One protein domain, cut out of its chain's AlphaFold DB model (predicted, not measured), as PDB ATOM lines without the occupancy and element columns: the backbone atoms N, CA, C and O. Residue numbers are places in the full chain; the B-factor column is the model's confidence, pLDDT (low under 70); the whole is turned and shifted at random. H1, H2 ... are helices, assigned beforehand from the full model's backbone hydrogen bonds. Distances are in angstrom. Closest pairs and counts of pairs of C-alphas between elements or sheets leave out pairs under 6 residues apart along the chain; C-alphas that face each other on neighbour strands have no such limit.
ATOM      1  N   LEU A   2     180.533 166.565 178.711       93.44
ATOM      2  CA  LEU A   2     181.229 165.442 178.068       93.44
ATOM      3  C   LEU A   2     180.290 164.260 177.794       93.44
ATOM      4  O   LEU A   2     180.150 163.848 176.650       93.44
ATOM      5  N   GLU A   3     179.602 163.781 178.830       93.19
ATOM      6  CA  GLU A   3     178.624 162.695 178.715       93.19
ATOM      7  C   GLU A   3     177.499 163.046 177.737       93.19
ATOM      8  O   GLU A   3     177.224 162.282 176.822       93.19
ATOM      9  N   GLN A   4     176.911 164.239 177.852       93.50
ATOM     10  CA  GLN A   4     175.852 164.694 176.945       93.50
ATOM     11  C   GLN A   4     176.281 164.661 175.466       93.50
ATOM     12  O   GLN A   4     175.477 164.314 174.605       93.50
ATOM     13  N   LYS A   5     177.537 165.016 175.162       92.38
ATOM     14  CA  LYS A   5     178.086 164.945 173.801       92.38
ATOM     15  C   LYS A   5     178.402 163.507 173.388       92.38
ATOM     16  O   LYS A   5     177.985 163.079 172.317       92.38
ATOM     17  N   ALA A   6     179.134 162.771 174.221       94.62
ATOM     18  CA  ALA A   6     179.623 161.436 173.895       94.62
ATOM     19  C   ALA A   6     178.500 160.393 173.837       94.62
ATOM     20  O   ALA A   6     178.550 159.497 173.003       94.62
ATOM     21  N   CYS A   7     177.476 160.524 174.678       94.12
ATOM     22  CA  CYS A   7     176.362 159.584 174.814       94.12
ATOM     23  C   CYS A   7     175.087 160.048 174.091       94.12
ATOM     24  O   CYS A   7     174.014 159.498 174.329       94.12
ATOM     25  N   ARG A   8     175.178 161.055 173.206       93.38
ATOM     26  CA  ARG A   8     174.043 161.517 172.388       93.38
ATOM     27  C   ARG A   8     173.479 160.405 171.498       93.38
ATOM     28  O   ARG A   8     172.284 160.383 171.220       93.38
ATOM     29  N   GLU A   9     174.344 159.499 171.055       90.88
ATOM     30  CA  GLU A   9     174.002 158.344 170.230       90.88
ATOM     31  C   GLU A   9     174.310 157.039 170.973       90.88
ATOM     32  O   GLU A   9     175.164 156.991 171.863       90.88
ATOM     33  N   LYS A  10     173.607 155.964 170.601       94.06
ATOM     34  CA  LYS A  10     173.860 154.627 171.147       94.06
ATOM     35  C   LYS A  10     175.148 154.065 170.555       94.06
ATOM     36  O   LYS A  10     175.304 154.013 169.338       94.06
ATOM     37  N   HIS A  11     176.015 153.546 171.416       96.50
ATOM     38  CA  HIS A  11     177.241 152.864 171.005       96.50
ATOM     39  C   HIS A  11     177.037 151.353 171.003       96.50
ATOM     40  O   HIS A  11     176.511 150.791 171.959       96.50
ATOM     41  N   THR A  12     177.485 150.683 169.944       95.94
ATOM     42  CA  THR A  12     177.397 149.217 169.805       95.94
ATOM     43  C   THR A  12     178.540 148.478 170.503       95.94
ATOM     44  O   THR A  12     178.509 147.256 170.619       95.94
ATOM     45  N   SER A  13     179.563 149.201 170.969       97.56
ATOM     46  CA  SER A  13     180.696 148.645 171.707       97.56
ATOM     47  C   SER A  13     181.331 149.681 172.634       97.56
ATOM     48  O   SER A  13     181.252 150.888 172.397       97.56
ATOM     49  N   VAL A  14     182.046 149.197 173.653       96.94
ATOM     50  CA  VAL A  14     182.843 150.043 174.558       96.94
ATOM     51  C   VAL A  14     183.933 150.810 173.797       96.94
ATOM     52  O   VAL A  14     184.227 151.954 174.129       96.94
ATOM     53  N   HIS A  15     184.495 150.227 172.733       97.88
ATOM     54  CA  HIS A  15     185.496 150.902 171.898       97.88
ATOM     55  C   HIS A  15     184.917 152.110 171.152       97.88
ATOM     56  O   HIS A  15     185.553 153.163 171.085       97.88
ATOM     57  N   ALA A  16     183.696 151.982 170.625       96.75
ATOM     58  CA  ALA A  16     182.991 153.091 169.982       96.75
ATOM     59  C   ALA A  16     182.666 154.214 170.984       96.75
ATOM     60  O   ALA A  16     182.889 155.392 170.686       96.75
ATOM     61  N   LEU A  17     182.242 153.848 172.200       97.00
ATOM     62  CA  LEU A  17     182.017 154.806 173.281       97.00
ATOM     63  C   LEU A  17     183.312 155.537 173.668       97.00
ATOM     64  O   LEU A  17     183.314 156.761 173.756       97.00
ATOM     65  N   LYS A  18     184.427 154.812 173.840       97.31
ATOM     66  CA  LYS A  18     185.731 155.404 174.182       97.31
ATOM     67  C   LYS A  18     186.165 156.450 173.153       97.31
ATOM     68  O   LYS A  18     186.496 157.569 173.535       97.31
ATOM     69  N   LYS A  19     186.090 156.126 171.859       96.88
ATOM     70  CA  LYS A  19     186.412 157.078 170.781       96.88
ATOM     71  C   LYS A  19     185.530 158.327 170.825       96.88
ATOM     72  O   LYS A  19     186.007 159.434 170.583       96.88
ATOM     73  N   SER A  20     184.250 158.153 171.139       96.62
ATOM     74  CA  SER A  20     183.301 159.265 171.237       96.62
ATOM     75  C   SER A  20     183.589 160.157 172.445       96.62
ATOM     76  O   SER A  20     183.512 161.377 172.324       96.62
ATOM     77  N   LEU A  21     183.993 159.573 173.579       97.12
ATOM     78  CA  LEU A  21     184.459 160.310 174.758       97.12
ATOM     79  C   LEU A  21     185.739 161.101 174.464       97.12
ATOM     80  O   LEU A  21     185.796 162.285 174.776       97.12
ATOM     81  N   GLU A  22     186.733 160.486 173.822       97.38
ATOM     82  CA  GLU A  22     187.985 161.159 173.444       97.38
ATOM     83  C   GLU A  22     187.730 162.336 172.494       97.38
ATOM     84  O   GLU A  22     188.239 163.438 172.707       97.38
ATOM     85  N   LYS A  23     186.885 162.138 171.474       96.25
ATOM     86  CA  LYS A  23     186.481 163.211 170.561       96.25
ATOM     87  C   LYS A  23     185.774 164.342 171.310       96.25
ATOM     88  O   LYS A  23     186.165 165.498 171.182       96.25
ATOM     89  N   ALA A  24     184.760 164.007 172.107       96.12
ATOM     90  CA  ALA A  24     183.985 164.994 172.846       96.12
ATOM     91  C   ALA A  24     184.846 165.776 173.848       96.12
ATOM     92  O   ALA A  24     184.605 166.967 174.018       96.12
ATOM     93  N   TRP A  25     185.844 165.132 174.465       96.19
ATOM     94  CA  TRP A  25     186.824 165.759 175.353       96.19
ATOM     95  C   TRP A  25     187.684 166.794 174.625       96.19
ATOM     96  O   TRP A  25     187.809 167.923 175.091       96.19
ATOM     97  N   ASN A  26     188.216 166.440 173.454       96.31
ATOM     98  CA  ASN A  26     189.051 167.343 172.657       96.31
ATOM     99  C   ASN A  26     188.275 168.550 172.104       96.31
ATOM    100  O   ASN A  26     188.866 169.584 171.811       96.31
ATOM    101  N   GLU A  27     186.952 168.442 171.979       95.62
ATOM    102  CA  GLU A  27     186.067 169.543 171.585       95.62
ATOM    103  C   GLU A  27     185.649 170.457 172.752       95.62
ATOM    104  O   GLU A  27     184.895 171.408 172.531       95.62
ATOM    105  N   ILE A  28     186.038 170.164 174.000       94.44
ATOM    106  CA  ILE A  28     185.708 171.023 175.144       94.44
ATOM    107  C   ILE A  28     186.634 172.247 175.136       94.44
ATOM    108  O   ILE A  28     187.849 172.081 175.257       94.44
ATOM    109  N   PRO A  29     186.097 173.480 175.049       95.25
ATOM    110  CA  PRO A  29     186.919 174.679 175.142       95.25
ATOM    111  C   PRO A  29     187.612 174.773 176.503       95.25
ATOM    112  O   PRO A  29     187.002 174.488 177.536       95.25
ATOM    113  N   GLN A  30     188.860 175.241 176.523       95.06
ATOM    114  CA  GLN A  30     189.613 175.433 177.770       95.06
ATOM    115  C   GLN A  30     188.904 176.381 178.746       95.06
ATOM    116  O   GLN A  30     188.919 176.138 179.950       95.06
ATOM    117  N   ASP A  31     188.200 177.394 178.242       96.38
ATOM    118  CA  ASP A  31     187.436 178.323 179.083       96.38
ATOM    119  C   ASP A  31     186.309 177.632 179.856       96.38
ATOM    120  O   ASP A  31     185.990 178.031 180.972       96.38
ATOM    121  N   HIS A  32     185.746 176.545 179.320       93.88
ATOM    122  CA  HIS A  32     184.764 175.749 180.050       93.88
ATOM    123  C   HIS A  32     185.403 175.020 181.239       93.88
ATOM    124  O   HIS A  32     184.827 174.988 182.326       93.88
ATOM    125  N   MET A  33     186.607 174.466 181.054       93.12
ATOM    126  CA  MET A  33     187.361 173.836 182.145       93.12
ATOM    127  C   MET A  33     187.737 174.864 183.212       93.12
ATOM    128  O   MET A  33     187.573 174.609 184.404       93.12
ATOM    129  N   ARG A  34     188.180 176.050 182.781       97.31
ATOM    130  CA  ARG A  34     188.480 177.177 183.667       97.31
ATOM    131  C   ARG A  34     187.257 177.577 184.490       97.31
ATOM    132  O   ARG A  34     187.355 177.601 185.710       97.31
ATOM    133  N   ALA A  35     186.108 177.800 183.852       96.62
ATOM    134  CA  ALA A  35     184.873 178.178 184.538       96.62
ATOM    135  C   ALA A  35     184.435 177.131 185.578       96.62
ATOM    136  O   ALA A  35     183.995 177.482 186.672       96.62
ATOM    137  N   ALA A  36     184.601 175.837 185.275       94.50
ATOM    138  CA  ALA A  36     184.309 174.772 186.230       94.50
ATOM    139  C   ALA A  36     185.202 174.863 187.481       94.50
ATOM    140  O   ALA A  36     184.697 174.765 188.601       94.50
ATOM    141  N   VAL A  37     186.505 175.112 187.308       96.94
ATOM    142  CA  VAL A  37     187.453 175.296 188.422       96.94
ATOM    143  C   VAL A  37     187.151 176.576 189.204       96.94
ATOM    144  O   VAL A  37     187.102 176.548 190.432       96.94
ATOM    145  N   GLU A  38     186.896 177.684 188.511       98.19
ATOM    146  CA  GLU A  38     186.581 178.982 189.121       98.19
ATOM    147  C   GLU A  38     185.280 178.951 189.932       98.19
ATOM    148  O   GLU A  38     185.174 179.654 190.932       98.19
ATOM    149  N   SER A  39     184.320 178.094 189.569       97.25
ATOM    150  CA  SER A  39     183.075 177.902 190.328       97.25
ATOM    151  C   SER A  39     183.246 177.106 191.632       97.25
ATOM    152  O   SER A  39     182.358 177.101 192.489       97.25
ATOM    153  N   TYR A  40     184.376 176.416 191.816       96.88
ATOM    154  CA  TYR A  40     184.568 175.485 192.930       96.88
ATOM    155  C   TYR A  40     184.483 176.133 194.326       96.88
ATOM    156  O   TYR A  40     183.829 175.552 195.198       96.88
ATOM    157  N   PRO A  41     185.046 177.334 194.580       98.25
ATOM    158  CA  PRO A  41     184.883 178.015 195.864       98.25
ATOM    159  C   PRO A  41     183.417 178.258 196.241       98.25
ATOM    160  O   PRO A  41     183.058 178.139 197.412       98.25
ATOM    161  N   ASP A  42     182.552 178.554 195.272       97.94
ATOM    162  CA  ASP A  42     181.128 178.770 195.536       97.94
ATOM    163  C   ASP A  42     180.397 177.458 195.837       97.94
ATOM    164  O   ASP A  42     179.553 177.420 196.736       97.94
ATOM    165  N   ARG A  43     180.797 176.352 195.194       97.38
ATOM    166  CA  ARG A  43     180.326 175.009 195.570       97.38
ATOM    167  C   ARG A  43     180.715 174.664 197.007       97.38
ATOM    168  O   ARG A  43     179.874 174.195 197.766       97.38
ATOM    169  N   LEU A  44     181.942 174.971 197.436       97.50
ATOM    170  CA  LEU A  44     182.358 174.753 198.829       97.50
ATOM    171  C   LEU A  44     181.522 175.571 199.823       97.50
ATOM    172  O   LEU A  44     181.104 175.044 200.855       97.50
ATOM    173  N   LYS A  45     181.213 176.835 199.507       98.25
ATOM    174  CA  LYS A  45     180.303 177.650 200.332       98.25
ATOM    175  C   LYS A  45     178.913 177.015 200.425       98.25
ATOM    176  O   LYS A  45     178.311 177.030 201.500       98.25
ATOM    177  N   ALA A  46     178.413 176.431 199.336       98.00
ATOM    178  CA  ALA A  46     177.142 175.714 199.337       98.00
ATOM    179  C   ALA A  46     177.185 174.468 200.242       98.00
ATOM    180  O   ALA A  46     176.278 174.304 201.056       98.00
ATOM    181  N   VAL A  47     178.262 173.670 200.199       98.12
ATOM    182  CA  VAL A  47     178.464 172.524 201.112       98.12
ATOM    183  C   VAL A  47     178.454 172.966 202.578       98.12
ATOM    184  O   VAL A  47     177.786 172.351 203.411       98.12
ATOM    185  N   ILE A  48     179.149 174.061 202.908       98.25
ATOM    186  CA  ILE A  48     179.161 174.619 204.270       98.25
ATOM    187  C   ILE A  48     177.742 175.002 204.704       98.25
ATOM    188  O   ILE A  48     177.325 174.685 205.820       98.25
ATOM    189  N   ARG A  49     176.966 175.635 203.814       97.75
ATOM    190  CA  ARG A  49     175.583 176.047 204.092       97.75
ATOM    191  C   ARG A  49     174.674 174.860 204.414       97.75
ATOM    192  O   ARG A  49     173.829 174.980 205.298       97.75
ATOM    193  N   VAL A  50     174.866 173.724 203.746       98.00
ATOM    194  CA  VAL A  50     174.120 172.482 204.020       98.00
ATOM    195  C   VAL A  50     174.788 171.601 205.081       98.00
ATOM    196  O   VAL A  50     174.413 170.444 205.245       98.00
ATOM    197  N   ARG A  51     175.768 172.136 205.826       97.31
ATOM    198  CA  ARG A  51     176.493 171.446 206.908       97.31
ATOM    199  C   ARG A  51     177.109 170.112 206.468       97.31
ATOM    200  O   ARG A  51     177.057 169.131 207.203       97.31
TER     201      ARG A  51
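What this domain is: This is residues 2 to 51 of the 56 residues of an uncharacterized protein of Ancylostoma duodenale (UniProt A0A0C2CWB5). The model is an open V of helices: H2, with the short H1 packed on it, makes one arm, and H3 followed end to end by H4 makes the other, with the corner at residues 27 to 29. The second arm, residues 29 to 51, sticks out from the H1 and H2 pair, and the space between the two arms is empty. The printed part has 50 residues with four named helices, in the order H1, H2, H3, H4, and no named strand; its class is all helix. It is extended, with a radius of gyration of the C-alphas of 15.5 A, and elongated, with spans of 44 by 24 by 14 A.

How they stand to each other: The printed part begins with H1, residues 2 to 6, and a short link of 7 residues joins it to H2, residues 14 to 26. H1 and H2 touch, with 11 pairs of C-alphas within 8 A. Their closest C-alphas are those of Ala 6 and Ser 20, 5.0 A apart, and their centres are 9.0 A apart. A tight link of 3 residues joins H2 to H3, residues 30 to 38, and these two helices are apart. A tight link of 1 residue, Ser 39, joins H3 to H4, residues 40 to 49, and these two meet only through their link. H1 is apart from H3 and from H4, and H2 is apart from H4. In H1, H2, H3 and H4 every O i to N i+4 pair is within hydrogen-bond range.

Where its parts are: H1 runs from Leu 2, whose C-alpha is at (181.229, 165.442, 178.068), to Ala 6. H2, the longest helix with 13 residues, runs from Val 14 to Asn 26 and measures 18.5 A from first to last C-alpha; C-alpha 26 is at (189.051, 167.343, 172.657). H3 has 9 residues, Gln 30 to Glu 38, and measures 12.3 A. H4 has 10 residues, Tyr 40 to Arg 49, and measures 14.3 A, ending with C-alpha 49 at (175.583, 176.047, 204.092). H1 has 5 residues and measures 6.0 A.

The domain as a whole: The two C-alphas farthest apart in the domain are those of Thr 12 and Arg 49, 43.6 A. The first and last printed C-alphas, of Leu 2 and Arg 51, are 29.8 A apart. Residues 29 to 51, of which 30 to 38 belong to H3 and 40 to 49 to H4, stand free: no C-alpha 8 or more residues away along the chain comes within 10 A of theirs. The printed part has no cut, and no link between its helices is long. The mean pLDDT of the printed part is 96.1, and no printed residue is under 70.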